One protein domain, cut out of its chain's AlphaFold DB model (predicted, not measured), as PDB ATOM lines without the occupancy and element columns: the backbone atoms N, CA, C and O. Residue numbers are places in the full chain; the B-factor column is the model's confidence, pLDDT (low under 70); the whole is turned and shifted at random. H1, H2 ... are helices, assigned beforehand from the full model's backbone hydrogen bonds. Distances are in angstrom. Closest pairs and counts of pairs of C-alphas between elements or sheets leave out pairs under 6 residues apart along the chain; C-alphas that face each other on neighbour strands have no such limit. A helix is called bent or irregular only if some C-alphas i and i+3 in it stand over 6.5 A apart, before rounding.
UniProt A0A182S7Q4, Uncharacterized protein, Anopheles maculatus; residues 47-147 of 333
ATOM      1  N   ASN A  47     120.744 161.715 150.686       68.88
ATOM      2  CA  ASN A  47     119.485 161.938 151.402       68.88
ATOM      3  C   ASN A  47     118.303 162.129 150.432       68.88
ATOM      4  O   ASN A  47     117.219 161.602 150.685       68.88
ATOM      5  N   ALA A  48     118.502 162.823 149.305       70.00
ATOM      6  CA  ALA A  48     117.476 162.975 148.271       70.00
ATOM      7  C   ALA A  48     117.087 161.626 147.634       70.00
ATOM      8  O   ALA A  48     115.900 161.316 147.527       70.00
ATOM      9  N   PHE A  49     118.070 160.792 147.281       73.56
ATOM     10  CA  PHE A  49     117.842 159.460 146.710       73.56
ATOM     11  C   PHE A  49     117.196 158.479 147.708       73.56
ATOM     12  O   PHE A  49     116.255 157.768 147.352       73.56
ATOM     13  N   GLU A  50     117.634 158.470 148.971       80.19
ATOM     14  CA  GLU A  50     116.993 157.688 150.039       80.19
ATOM     15  C   GLU A  50     115.531 158.107 150.250       80.19
ATOM     16  O   GLU A  50     114.660 157.253 150.404       80.19
ATOM     17  N   THR A  51     115.251 159.412 150.217       76.75
ATOM     18  CA  THR A  51     113.885 159.944 150.350       76.75
ATOM     19  C   THR A  51     113.018 159.499 149.170       76.75
ATOM     20  O   THR A  51     111.955 158.918 149.377       76.75
ATOM     21  N   GLN A  52     113.516 159.635 147.935       78.38
ATOM     22  CA  GLN A  52     112.821 159.187 146.720       78.38
ATOM     23  C   GLN A  52     112.501 157.677 146.726       78.38
ATOM     24  O   GLN A  52     111.438 157.267 146.258       78.38
ATOM     25  N   LEU A  53     113.391 156.844 147.279       79.94
ATOM     26  CA  LEU A  53     113.163 155.402 147.452       79.94
ATOM     27  C   LEU A  53     112.061 155.081 148.475       79.94
ATOM     28  O   LEU A  53     111.302 154.128 148.287       79.94
ATOM     29  N   LEU A  54     111.978 155.846 149.566       84.38
ATOM     30  CA  LEU A  54     110.991 155.635 150.633       84.38
ATOM     31  C   LEU A  54     109.603 156.178 150.279       84.38
ATOM     32  O   LEU A  54     108.597 155.583 150.684       84.38
ATOM     33  N   ASP A  55     109.563 157.266 149.511       84.75
ATOM     34  CA  ASP A  55     108.341 157.953 149.092       84.75
ATOM     35  C   ASP A  55     107.706 157.347 147.828       84.75
ATOM     36  O   ASP A  55     106.604 157.747 147.448       84.75
ATOM     37  N   ASN A  56     108.322 156.325 147.215       87.19
ATOM     38  CA  ASN A  56     107.652 155.512 146.199       87.19
ATOM     39  C   ASN A  56     106.438 154.784 146.819       87.19
ATOM     40  O   ASN A  56     106.560 153.750 147.485       87.19
ATOM     41  N   SER A  57     105.251 155.331 146.561       88.00
ATOM     42  CA  SER A  57     103.953 154.842 147.028       88.00
ATOM     43  C   SER A  57     103.637 153.427 146.545       88.00
ATOM     44  O   SER A  57     103.156 152.626 147.343       88.00
ATOM     45  N   TYR A  58     103.945 153.085 145.292       88.19
ATOM     46  CA  TYR A  58     103.703 151.751 144.736       88.19
ATOM     47  C   TYR A  58     104.625 150.688 145.351       88.19
ATOM     48  O   TYR A  58     104.158 149.627 145.764       88.19
ATOM     49  N   ALA A  59     105.917 150.991 145.523       89.12
ATOM     50  CA  ALA A  59     106.840 150.129 146.270       89.12
ATOM     51  C   ALA A  59     106.363 149.917 147.721       89.12
ATOM     52  O   ALA A  59     106.355 148.798 148.243       89.12
ATOM     53  N   ARG A  60     105.897 150.989 148.366       91.00
ATOM     54  CA  ARG A  60     105.379 150.951 149.733       91.00
ATOM     55  C   ARG A  60     104.077 150.150 149.844       91.00
ATOM     56  O   ARG A  60     103.937 149.374 150.789       91.00
ATOM     57  N   GLU A  61     103.161 150.270 148.882       90.88
ATOM     58  CA  GLU A  61     101.956 149.436 148.816       90.88
ATOM     59  C   GLU A  61     102.327 147.960 148.646       90.88
ATOM     60  O   GLU A  61     101.917 147.142 149.468       90.88
ATOM     61  N   LEU A  62     103.158 147.622 147.652       90.94
ATOM     62  CA  LEU A  62     103.607 146.249 147.398       90.94
ATOM     63  C   LEU A  62     104.197 145.597 148.658       90.94
ATOM     64  O   LEU A  62     103.896 144.439 148.945       90.94
ATOM     65  N   PHE A  63     104.983 146.334 149.447       92.00
ATOM     66  CA  PHE A  63     105.532 145.823 150.704       92.00
ATOM     67  C   PHE A  63     104.464 145.601 151.790       92.00
ATOM     68  O   PHE A  63     104.452 144.545 152.421       92.00
ATOM     69  N   PHE A  64     103.556 146.555 152.028       93.12
ATOM     70  CA  PHE A  64     102.554 146.435 153.104       93.12
ATOM     71  C   PHE A  64     101.332 145.577 152.757       93.12
ATOM     72  O   PHE A  64     100.639 145.117 153.671       93.12
ATOM     73  N   ARG A  65     101.065 145.375 151.464       92.44
ATOM     74  CA  ARG A  65      99.959 144.567 150.938       92.44
ATOM     75  C   ARG A  65     100.351 143.111 150.713       92.44
ATOM     76  O   ARG A  65      99.504 142.252 150.927       92.44
ATOM     77  N   HIS A  66     101.604 142.850 150.325       93.19
ATOM     78  CA  HIS A  66     102.081 141.514 149.953       93.19
ATOM     79  C   HIS A  66     103.220 140.975 150.816       93.19
ATOM     80  O   HIS A  66     104.078 140.254 150.305       93.19
ATOM     81  N   THR A  67     103.266 141.333 152.103       91.56
ATOM     82  CA  THR A  67     104.146 140.663 153.069       91.56
ATOM     83  C   THR A  67     103.463 140.395 154.403       91.56
ATOM     84  O   THR A  67     102.601 141.149 154.863       91.56
ATOM     85  N   ASN A  68     103.958 139.381 155.110       90.38
ATOM     86  CA  ASN A  68     103.573 139.059 156.486       90.38
ATOM     87  C   ASN A  68     104.106 140.055 157.547       90.38
ATOM     88  O   ASN A  68     104.160 139.728 158.735       90.38
ATOM     89  N   ILE A  69     104.507 141.277 157.165       89.75
ATOM     90  CA  ILE A  69     105.151 142.257 158.058       89.75
ATOM     91  C   ILE A  69     104.351 142.531 159.344       89.75
ATOM     92  O   ILE A  69     104.940 142.717 160.408       89.75
ATOM     93  N   LYS A  70     103.014 142.492 159.276       88.06
ATOM     94  CA  LYS A  70     102.123 142.672 160.435       88.06
ATOM     95  C   LYS A  70     102.322 141.575 161.492       88.06
ATOM     96  O   LYS A  70     102.410 141.883 162.678       88.06
ATOM     97  N   GLU A  71     102.472 140.320 161.065       87.31
ATOM     98  CA  GLU A  71     102.739 139.173 161.945       87.31
ATOM     99  C   GLU A  71     104.121 139.286 162.594       87.31
ATOM    100  O   GLU A  71     104.261 139.121 163.807       87.31
ATOM    101  N   VAL A  72     105.137 139.628 161.791       86.50
ATOM    102  CA  VAL A  72     106.526 139.820 162.241       86.50
ATOM    103  C   VAL A  72     106.603 140.910 163.313       86.50
ATOM    104  O   VAL A  72     107.290 140.737 164.322       86.50
ATOM    105  N   VAL A  73     105.861 142.008 163.140       88.56
ATOM    106  CA  VAL A  73     105.750 143.075 164.142       88.56
ATOM    107  C   VAL A  73     104.999 142.606 165.391       88.56
ATOM    108  O   VAL A  73     105.497 142.817 166.496       88.56
ATOM    109  N   ALA A  74     103.840 141.954 165.250       86.38
ATOM    110  CA  ALA A  74     103.042 141.489 166.389       86.38
ATOM    111  C   ALA A  74     103.805 140.478 167.264       86.38
ATOM    112  O   ALA A  74     103.859 140.634 168.484       86.38
ATOM    113  N   LYS A  75     104.490 139.512 166.640       85.56
ATOM    114  CA  LYS A  75     105.370 138.529 167.297       85.56
ATOM    115  C   LYS A  75     106.536 139.175 168.058       85.56
ATOM    116  O   LYS A  75     107.043 138.595 169.017       85.56
ATOM    117  N   LYS A  76     106.993 140.353 167.622       82.69
ATOM    118  CA  LYS A  76     108.150 141.063 168.194       82.69
ATOM    119  C   LYS A  76     107.803 142.180 169.170       82.69
ATOM    120  O   LYS A  76     108.671 142.575 169.943       82.69
ATOM    121  N   LEU A  77     106.561 142.651 169.161       85.69
ATOM    122  CA  LEU A  77     106.004 143.593 170.128       85.69
ATOM    123  C   LEU A  77     104.670 143.039 170.681       85.69
ATOM    124  O   LEU A  77     103.621 143.666 170.475       85.69
ATOM    125  N   PRO A  78     104.684 141.868 171.358       85.94
ATOM    126  CA  PRO A  78     103.466 141.230 171.855       85.94
ATOM    127  C   PRO A  78     102.750 142.125 172.871       85.94
ATOM    128  O   PRO A  78     101.577 142.435 172.682       85.94
ATOM    129  N   ASP A  79     103.480 142.668 173.849       89.00
ATOM    130  CA  ASP A  79     102.937 143.462 174.966       89.00
ATOM    131  C   ASP A  79     102.691 144.946 174.618       89.00
ATOM    132  O   ASP A  79     102.565 145.799 175.501       89.00
ATOM    133  N   ARG A  80     102.685 145.304 173.327       87.69
ATOM    134  CA  ARG A  80     102.460 146.682 172.859       87.69
ATOM    135  C   ARG A  80     101.134 146.808 172.124       87.69
ATOM    136  O   ARG A  80     100.707 145.896 171.423       87.69
ATOM    137  N   SER A  81     100.516 147.980 172.258       88.25
ATOM    138  CA  SER A  81      99.266 148.306 171.578       88.25
ATOM    139  C   SER A  81      99.445 148.368 170.061       88.25
ATOM    140  O   SER A  81     100.533 148.637 169.540       88.25
ATOM    141  N   GLU A  82      98.343 148.166 169.340       85.44
ATOM    142  CA  GLU A  82      98.349 148.133 167.878       85.44
ATOM    143  C   GLU A  82      98.851 149.456 167.270       85.44
ATOM    144  O   GLU A  82      99.622 149.444 166.317       85.44
ATOM    145  N   ASN A  83      98.572 150.598 167.908       86.81
ATOM    146  CA  ASN A  83      99.111 151.907 167.512       86.81
ATOM    147  C   ASN A  83     100.652 151.982 167.576       86.81
ATOM    148  O   ASN A  83     101.266 152.723 166.807       86.81
ATOM    149  N   THR A  84     101.305 151.238 168.477       84.88
ATOM    150  CA  THR A  84     102.775 151.133 168.514       84.88
ATOM    151  C   THR A  84     103.284 150.211 167.406       84.88
ATOM    152  O   THR A  84     104.267 150.538 166.741       84.88
ATOM    153  N   ARG A  85     102.593 149.093 167.150       85.25
ATOM    154  CA  ARG A  85     102.925 148.149 166.068       85.25
ATOM    155  C   ARG A  85     102.807 148.799 164.685       85.25
ATOM    156  O   ARG A  85     103.749 148.736 163.895       85.25
ATOM    157  N   GLN A  86     101.718 149.525 164.435       84.88
ATOM    158  CA  GLN A  86     101.494 150.287 163.203       84.88
ATOM    159  C   GLN A  86     102.547 151.381 162.965       84.88
ATOM    160  O   GLN A  86     102.854 151.674 161.815       84.88
ATOM    161  N   LYS A  87     103.151 151.950 164.018       87.25
ATOM    162  CA  LYS A  87     104.289 152.885 163.892       87.25
ATOM    163  C   LYS A  87     105.623 152.183 163.613       87.25
ATOM    164  O   LYS A  87     106.490 152.770 162.973       87.25
ATOM    165  N   TYR A  88     105.785 150.933 164.046       87.56
ATOM    166  CA  TYR A  88     107.018 150.163 163.857       87.56
ATOM    167  C   TYR A  88     107.112 149.491 162.473       87.56
ATOM    168  O   TYR A  88     108.205 149.362 161.924       87.56
ATOM    169  N   ALA A  89     105.987 149.126 161.846       86.81
ATOM    170  CA  ALA A  89     105.999 148.528 160.504       86.81
ATOM    171  C   ALA A  89     106.599 149.459 159.406       86.81
ATOM    172  O   ALA A  89     107.424 148.980 158.625       86.81
ATOM    173  N   PRO A  90     106.318 150.783 159.371       89.56
ATOM    174  CA  PRO A  90     107.044 151.765 158.549       89.56
ATOM    175  C   PRO A  90     108.552 151.832 158.809       89.56
ATOM    176  O   PRO A  90     109.325 152.007 157.868       89.56
ATOM    177  N   GLN A  91     108.990 151.655 160.058       87.31
ATOM    178  CA  GLN A  91     110.416 151.626 160.394       87.31
ATOM    179  C   GLN A  91     111.096 150.375 159.819       87.31
ATOM    180  O   GLN A  91     112.188 150.474 159.262       87.31
ATOM    181  N   LEU A  92     110.428 149.217 159.871       86.94
ATOM    182  CA  LEU A  92     110.909 147.999 159.214       86.94
ATOM    183  C   LEU A  92     110.909 148.116 157.680       86.94
ATOM    184  O   LEU A  92     111.852 147.633 157.064       86.94
ATOM    185  N   TYR A  93     109.935 148.796 157.059       90.25
ATOM    186  CA  TYR A  93     109.997 149.120 155.622       90.25
ATOM    187  C   TYR A  93     111.223 149.980 155.292       90.25
ATOM    188  O   TYR A  93     111.965 149.643 154.373       90.25
ATOM    189  N   ARG A  94     111.497 151.037 156.078       89.38
ATOM    190  CA  ARG A  94     112.681 151.887 155.870       89.38
ATOM    191  C   ARG A  94     113.981 151.087 155.932       89.38
ATOM    192  O   ARG A  94     114.787 151.185 155.013       89.38
ATOM    193  N   LEU A  95     114.159 150.265 156.968       86.12
ATOM    194  CA  LEU A  95     115.329 149.387 157.094       86.12
ATOM    195  C   LEU A  95     115.391 148.364 155.947       86.12
ATOM    196  O   LEU A  95     116.453 148.135 155.379       86.12
ATOM    197  N   TYR A  96     114.255 147.788 155.542       87.12
ATOM    198  CA  TYR A  96     114.208 146.853 154.418       87.12
ATOM    199  C   TYR A  96     114.629 147.512 153.097       87.12
ATOM    200  O   TYR A  96     115.368 146.896 152.330       87.12
ATOM    201  N   VAL A  97     114.192 148.738 152.808       87.88
ATOM    202  CA  VAL A  97     114.555 149.449 151.571       87.88
ATOM    203  C   VAL A  97     116.017 149.892 151.597       87.88
ATOM    204  O   VAL A  97     116.767 149.496 150.703       87.88
ATOM    205  N   LEU A  98     116.420 150.654 152.619       85.88
ATOM    206  CA  LEU A  98     117.732 151.310 152.677       85.88
ATOM    207  C   LEU A  98     118.888 150.352 152.984       85.88
ATOM    208  O   LEU A  98     120.000 150.566 152.512       85.88
ATOM    209  N   GLU A  99     118.644 149.290 153.756       82.06
ATOM    210  CA  GLU A  99     119.697 148.424 154.291       82.06
ATOM    211  C   GLU A  99     119.554 146.971 153.791       82.06
ATOM    212  O   GLU A  99     119.265 146.050 154.565       82.06
ATOM    213  N   PRO A 100     119.774 146.701 152.485       75.12
ATOM    214  CA  PRO A 100     119.599 145.366 151.911       75.12
ATOM    215  C   PRO A 100     120.467 144.292 152.586       75.12
ATOM    216  O   PRO A 100     120.032 143.147 152.712       75.12
ATOM    217  N   GLU A 101     121.653 144.655 153.085       66.75
ATOM    218  CA  GLU A 101     122.545 143.766 153.847       66.75
ATOM    219  C   GLU A 101     122.055 143.462 155.275       66.75
ATOM    220  O   GLU A 101     122.502 142.490 155.897       66.75
ATOM    221  N   GLN A 102     121.133 144.267 155.813       69.69
ATOM    222  CA  GLN A 102     120.539 144.052 157.135       69.69
ATOM    223  C   GLN A 102     119.217 143.267 157.077       69.69
ATOM    224  O   GLN A 102     118.771 142.769 158.106       69.69
ATOM    225  N   ARG A 103     118.656 142.996 155.885       74.44
ATOM    226  CA  ARG A 103     117.463 142.130 155.704       74.44
ATOM    227  C   ARG A 103     117.621 140.720 156.282       74.44
ATOM    228  O   ARG A 103     116.648 140.116 156.714       74.44
ATOM    229  N   ILE A 104     118.844 140.191 156.304       65.44
ATOM    230  CA  ILE A 104     119.175 138.871 156.876       65.44
ATOM    231  C   ILE A 104     119.359 138.897 158.403       65.44
ATOM    232  O   ILE A 104     119.598 137.860 159.023       65.44
ATOM    233  N   ARG A 105     119.293 140.090 158.999       66.50
ATOM    234  CA  ARG A 105     119.476 140.367 160.422       66.50
ATOM    235  C   ARG A 105     118.112 140.633 161.063       66.50
ATOM    236  O   ARG A 105     117.086 140.747 160.394       66.50
ATOM    237  N   GLU A 106     118.128 140.725 162.388       67.19
ATOM    238  CA  GLU A 106     117.003 141.178 163.210       67.19
ATOM    239  C   GLU A 106     115.637 140.579 162.819       67.19
ATOM    240  O   GLU A 106     115.495 139.358 162.729       67.19
ATOM    241  N   HIS A 107     114.613 141.420 162.669       68.19
ATOM    242  CA  HIS A 107     113.223 141.009 162.464       68.19
ATOM    243  C   HIS A 107     112.923 140.794 160.971       68.19
ATOM    244  O   HIS A 107     112.061 139.993 160.620       68.19
ATOM    245  N   LEU A 108     113.679 141.461 160.091       78.50
ATOM    246  CA  LEU A 108     113.477 141.449 158.642       78.50
ATOM    247  C   LEU A 108     113.658 140.061 158.018       78.50
ATOM    248  O   LEU A 108     112.996 139.751 157.035       78.50
ATOM    249  N   HIS A 109     114.472 139.192 158.624       76.50
ATOM    250  CA  HIS A 109     114.695 137.837 158.110       76.50
ATOM    251  C   HIS A 109     113.472 136.899 158.248       76.50
ATOM    252  O   HIS A 109     113.490 135.784 157.723       76.50
ATOM    253  N   GLU A 110     112.431 137.323 158.975       79.75
ATOM    254  CA  GLU A 110     111.139 136.628 159.061       79.75
ATOM    255  C   GLU A 110     110.083 137.208 158.100       79.75
ATOM    256  O   GLU A 110     109.017 136.608 157.939       79.75
ATOM    257  N   VAL A 111     110.385 138.339 157.446       84.56
ATOM    258  CA  VAL A 111     109.518 138.968 156.443       84.56
ATOM    259  C   VAL A 111     109.574 138.156 155.153       84.56
ATOM    260  O   VAL A 111     110.646 137.834 154.638       84.56
ATOM    261  N   ARG A 112     108.400 137.811 154.633       86.12
ATOM    262  CA  ARG A 112     108.194 137.012 153.424       86.12
ATOM    263  C   ARG A 112     107.128 137.667 152.566       86.12
ATOM    264  O   ARG A 112     106.186 138.238 153.108       86.12
ATOM    265  N   PHE A 113     107.269 137.533 151.253       87.19
ATOM    266  CA  PHE A 113     106.241 137.942 150.304       87.19
ATOM    267  C   PHE A 113     105.258 136.806 150.043       87.19
ATOM    268  O   PHE A 113     105.680 135.650 149.977       87.19
ATOM    269  N   ASP A 114     103.982 137.138 149.827       86.56
ATOM    270  CA  ASP A 114     102.944 136.161 149.455       86.56
ATOM    271  C   ASP A 114     103.346 135.396 148.183       86.56
ATOM    272  O   ASP A 114     103.122 134.193 148.051       86.56
ATOM    273  N   THR A 115     103.963 136.112 147.235       83.19
ATOM    274  CA  THR A 115     104.463 135.560 145.976       83.19
ATOM    275  C   THR A 115     105.822 136.155 145.605       83.19
ATOM    276  O   THR A 115     106.114 137.327 145.860       83.19
ATOM    277  N   ARG A 116     106.633 135.369 144.887       77.81
ATOM    278  CA  ARG A 116     107.877 135.842 144.249       77.81
ATOM    279  C   ARG A 116     107.638 136.948 143.213       77.81
ATOM    280  O   ARG A 116     108.547 137.725 142.941       77.81
ATOM    281  N   ILE A 117     106.434 137.022 142.636       82.88
ATOM    282  CA  ILE A 117     106.055 138.080 141.692       82.88
ATOM    283  C   ILE A 117     105.958 139.408 142.448       82.88
ATOM    284  O   ILE A 117     106.587 140.374 142.034       82.88
ATOM    285  N   SER A 118     105.274 139.443 143.595       87.25
ATOM    286  CA  SER A 118     105.181 140.634 144.455       87.25
ATOM    287  C   SER A 118     106.559 141.115 144.928       87.25
ATOM    288  O   SER A 118     106.839 142.313 144.901       87.25
ATOM    289  N   GLU A 119     107.458 140.190 145.287       85.75
ATOM    290  CA  GLU A 119     108.845 140.540 145.622       85.75
ATOM    291  C   GLU A 119     109.614 141.100 144.410       85.75
ATOM    292  O   GLU A 119     110.335 142.095 144.526       85.75
ATOM    293  N   GLY A 120     109.460 140.475 143.239       82.12
ATOM    294  CA  GLY A 120     110.060 140.926 141.984       82.12
ATOM    295  C   GLY A 120     109.596 142.326 141.581       82.12
ATOM    296  O   GLY A 120     110.427 143.163 141.231       82.12
ATOM    297  N   LEU A 121     108.297 142.605 141.713       86.06
ATOM    298  CA  LEU A 121     107.692 143.918 141.481       86.06
ATOM    299  C   LEU A 121     108.257 144.977 142.429       86.06
ATOM    300  O   LEU A 121     108.654 146.043 141.965       86.06
ATOM    301  N   LEU A 122     108.390 144.678 143.728       89.31
ATOM    302  CA  LEU A 122     109.025 145.602 144.674       89.31
ATOM    303  C   LEU A 122     110.485 145.880 144.289       89.31
ATOM    304  O   LEU A 122     110.919 147.030 144.236       89.31
ATOM    305  N   ARG A 123     111.252 144.825 143.988       86.69
ATOM    306  CA  ARG A 123     112.654 144.936 143.550       86.69
ATOM    307  C   ARG A 123     112.797 145.709 142.232       86.69
ATOM    308  O   ARG A 123     113.865 146.278 142.007       86.69
ATOM    309  N   MET A 124     111.762 145.734 141.387       83.56
ATOM    310  CA  MET A 124     111.685 146.595 140.205       83.56
ATOM    311  C   MET A 124     111.339 148.040 140.571       83.56
ATOM    312  O   MET A 124     112.100 148.916 140.185       83.56
ATOM    313  N   ALA A 125     110.282 148.301 141.345       86.00
ATOM    314  CA  ALA A 125     109.851 149.655 141.729       86.00
ATOM    315  C   ALA A 125     110.913 150.444 142.535       86.00
ATOM    316  O   ALA A 125     110.954 151.672 142.491       86.00
ATOM    317  N   LEU A 126     111.812 149.741 143.233       85.19
ATOM    318  CA  LEU A 126     112.973 150.317 143.931       85.19
ATOM    319  C   LEU A 126     114.221 150.522 143.037       85.19
ATOM    320  O   LEU A 126     115.274 150.903 143.544       85.19
ATOM    321  N   LYS A 127     114.158 150.217 141.733       82.25
ATOM    322  CA  LYS A 127     115.298 150.322 140.789       82.25
ATOM    323  C   LYS A 127     114.954 151.043 139.490       82.25
ATOM    324  O   LYS A 127     115.761 151.803 138.971       82.25
ATOM    325  N   VAL A 128     113.762 150.784 138.972       77.31
ATOM    326  CA  VAL A 128     113.067 151.574 137.960       77.31
ATOM    327  C   VAL A 128     112.001 152.348 138.738       77.31
ATOM    328  O   VAL A 128     111.232 151.693 139.442       77.31
ATOM    329  N   PRO A 129     111.938 153.690 138.670       67.12
ATOM    330  CA  PRO A 129     111.037 154.496 139.499       67.12
ATOM    331  C   PRO A 129     109.578 154.413 139.010       67.12
ATOM    332  O   PRO A 129     108.997 155.385 138.544       67.12
ATOM    333  N   LEU A 130     108.993 153.219 139.108       80.81
ATOM    334  CA  LEU A 130     107.572 152.954 138.912       80.81
ATOM    335  C   LEU A 130     106.856 153.388 140.195       80.81
ATOM    336  O   LEU A 130     106.923 152.675 141.200       80.81
ATOM    337  N   THR A 131     106.242 154.571 140.189       83.25
ATOM    338  CA  THR A 131     105.557 155.151 141.358       83.25
ATOM    339  C   THR A 131     104.063 154.824 141.394       83.25
ATOM    340  O   THR A 131     103.417 155.028 142.422       83.25
ATOM    341  N   SER A 132     103.518 154.250 140.318       85.00
ATOM    342  CA  SER A 132     102.141 153.764 140.227       85.00
ATOM    343  C   SER A 132     102.009 152.465 139.416       85.00
ATOM    344  O   SER A 132     102.879 152.082 138.628       85.00
ATOM    345  N   GLU A 133     100.852 151.805 139.541       84.25
ATOM    346  CA  GLU A 133     100.470 150.696 138.658       84.25
ATOM    347  C   GLU A 133     100.286 151.145 137.190       84.25
ATOM    348  O   GLU A 133     100.474 150.348 136.266       84.25
ATOM    349  N   HIS A 134      99.981 152.426 136.943       86.19
ATOM    350  CA  HIS A 134      99.919 152.965 135.584       86.19
ATOM    351  C   HIS A 134     101.303 152.939 134.919       86.19
ATOM    352  O   HIS A 134     101.433 152.417 133.810       86.19
ATOM    353  N   ASP A 135     102.350 153.383 135.625       85.81
ATOM    354  CA  ASP A 135     103.735 153.341 135.130       85.81
ATOM    355  C   ASP A 135     104.187 151.905 134.867       85.81
ATOM    356  O   ASP A 135     104.845 151.623 133.865       85.81
ATOM    357  N   TRP A 136     103.795 150.968 135.736       85.38
ATOM    358  CA  TRP A 136     104.063 149.545 135.539       85.38
ATOM    359  C   TRP A 136     103.424 149.011 134.250       85.38
ATOM    360  O   TRP A 136     104.076 148.303 133.477       85.38
ATOM    361  N   ASN A 137     102.176 149.386 133.962       87.12
ATOM    362  CA  ASN A 137     101.495 148.984 132.732       87.12
ATOM    363  C   ASN A 137     102.059 149.688 131.481       87.12
ATOM    364  O   ASN A 137     102.235 149.036 130.448       87.12
ATOM    365  N   ALA A 138     102.460 150.960 131.575       87.12
ATOM    366  CA  ALA A 138     103.194 151.656 130.513       87.12
ATOM    367  C   ALA A 138     104.577 151.019 130.250       87.12
ATOM    368  O   ALA A 138     104.999 150.864 129.096       87.12
ATOM    369  N   HIS A 139     105.267 150.571 131.301       85.56
ATOM    370  CA  HIS A 139     106.532 149.846 131.200       85.56
ATOM    371  C   HIS A 139     106.345 148.469 130.537       85.56
ATOM    372  O   HIS A 139     107.063 148.166 129.583       85.56
ATOM    373  N   LYS A 140     105.322 147.682 130.921       86.00
ATOM    374  CA  LYS A 140     104.930 146.446 130.200       86.00
ATOM    375  C   LYS A 140     104.685 146.709 128.713       86.00
ATOM    376  O   LYS A 140     105.230 145.996 127.876       86.00
ATOM    377  N   ALA A 141     103.904 147.737 128.371       86.81
ATOM    378  CA  ALA A 141     103.605 148.093 126.982       86.81
ATOM    379  C   ALA A 141     104.856 148.530 126.194       86.81
ATOM    380  O   ALA A 141     104.909 148.416 124.970       86.81
ATOM    381  N   THR A 142     105.890 149.018 126.880       87.25
ATOM    382  CA  THR A 142     107.186 149.378 126.283       87.25
ATOM    383  C   THR A 142     108.060 148.140 126.061       87.25
ATOM    384  O   THR A 142     108.579 147.955 124.964       87.25
ATOM    385  N   LEU A 143     108.126 147.233 127.039       85.81
ATOM    386  CA  LEU A 143     108.784 145.926 126.904       85.81
ATOM    387  C   LEU A 143     108.145 145.067 125.798       85.81
ATOM    388  O   LEU A 143     108.860 144.491 124.981       85.81
ATOM    389  N   ALA A 144     106.814 145.043 125.709       88.19
ATOM    390  CA  ALA A 144     106.084 144.317 124.670       88.19
ATOM    391  C   ALA A 144     106.367 144.864 123.257       88.19
ATOM    392  O   ALA A 144     106.553 144.077 122.329       88.19
ATOM    393  N   ARG A 145     106.475 146.195 123.099       90.12
ATOM    394  CA  ARG A 145     106.915 146.838 121.843       90.12
ATOM    395  C   ARG A 145     108.366 146.496 121.483       90.12
ATOM    396  O   ARG A 145     108.668 146.351 120.307       90.12
ATOM    397  N   ALA A 146     109.228 146.276 122.477       88.25
ATOM    398  CA  ALA A 146     110.578 145.732 122.299       88.25
ATOM    399  C   ALA A 146     110.617 144.191 122.131       88.25
ATOM    400  O   ALA A 146     111.672 143.577 122.266       88.25
ATOM    401  N   GLY A 147     109.475 143.539 121.873       84.56
ATOM    402  CA  GLY A 147     109.367 142.090 121.658       84.56
ATOM    403  C   GLY A 147     109.324 141.231 122.931       84.56
ATOM    404  O   GLY A 147     109.069 140.028 122.850       84.56
TER     405      GLY A 147
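What this domain is: This is residues 47 to 147 of the 333 residues of an uncharacterized protein of Anopheles maculatus (UniProt A0A182S7Q4). An antiparallel pair of helices, H2 and H5, makes the middle of an elongated domain, with H3 and the long H4 toward one end of its longest axis and H6 as an arm at the other end. Residues 140 to 147, of which 140 to 145 belong to H6, stick out; H1 lies to one side, its Leu 54 end meeting H4, and a long unnamed stretch, residues 99 to 115, folds back from H4 to H5. The printed part has 101 residues with six named helices, H1 to H6 in order, and no named strand: the class is all helix. It is only just compact, close to loose, with a radius of gyration of the C-alphas of 15.0 A and spans of 53 by 31 by 25 A.

Where its parts are: Find C-alpha 47 at (119.485, 161.938, 151.402); here H1 begins and runs to residue 54. Go on to H2, residues 57 to 65, and H3, residues 69 to 76. Look next for C-alpha 82 at (98.349, 148.133, 167.878), where H4 begins; it runs 24.8 A to residue 98 and is neither bent nor irregular, but only just: C-alphas 87 and 90 are 6.1 A apart. After residues 99 to 115 comes H5, residues 116 to 125, 14.2 A long. H6, residues 133 to 145, is 18.4 A long and ends at C-alpha 145, (106.915, 146.838, 121.843).

How they stand to each other: Start at H2 and H5, which touch at a shallow tilt of 23 degrees, opposite ways; their closest C-alphas, those of Ala 59 and Leu 122, are 5.3 A apart. H2 is close to but not clearly touching H4, with the C-alphas of Phe 63 and Tyr 93 closest at 7.4 A. H4 touches H3 with residues 85 to 89 alone, at a steep tilt of 66 degrees; the closest C-alphas are those of Val 73 and Arg 85, 6.1 A apart. With residues 94 to 98 alone H4 touches H1, at a steep tilt of 61 degrees, the C-alphas of Leu 54 and Arg 94 closest at 6.7 A. H5 and H6 are near each other, with 5 pairs of C-alphas within 10 A. H4 and H5 are apart. In H1, H2, H3, H5 and H6 every O i to N i+4 pair is within hydrogen-bond range; in H4, 11 of 13 are.

The domain as a whole: Look at Asp 79 and Gly 147 for the two C-alphas farthest apart, 53.7 A. The printed part has no cut. The link from H4 to H5, 17 residues, is long. The mean pLDDT of the printed part is 84.1, and you will find values under 70 at residues 47, 101 to 102, 104 to 107 and 129.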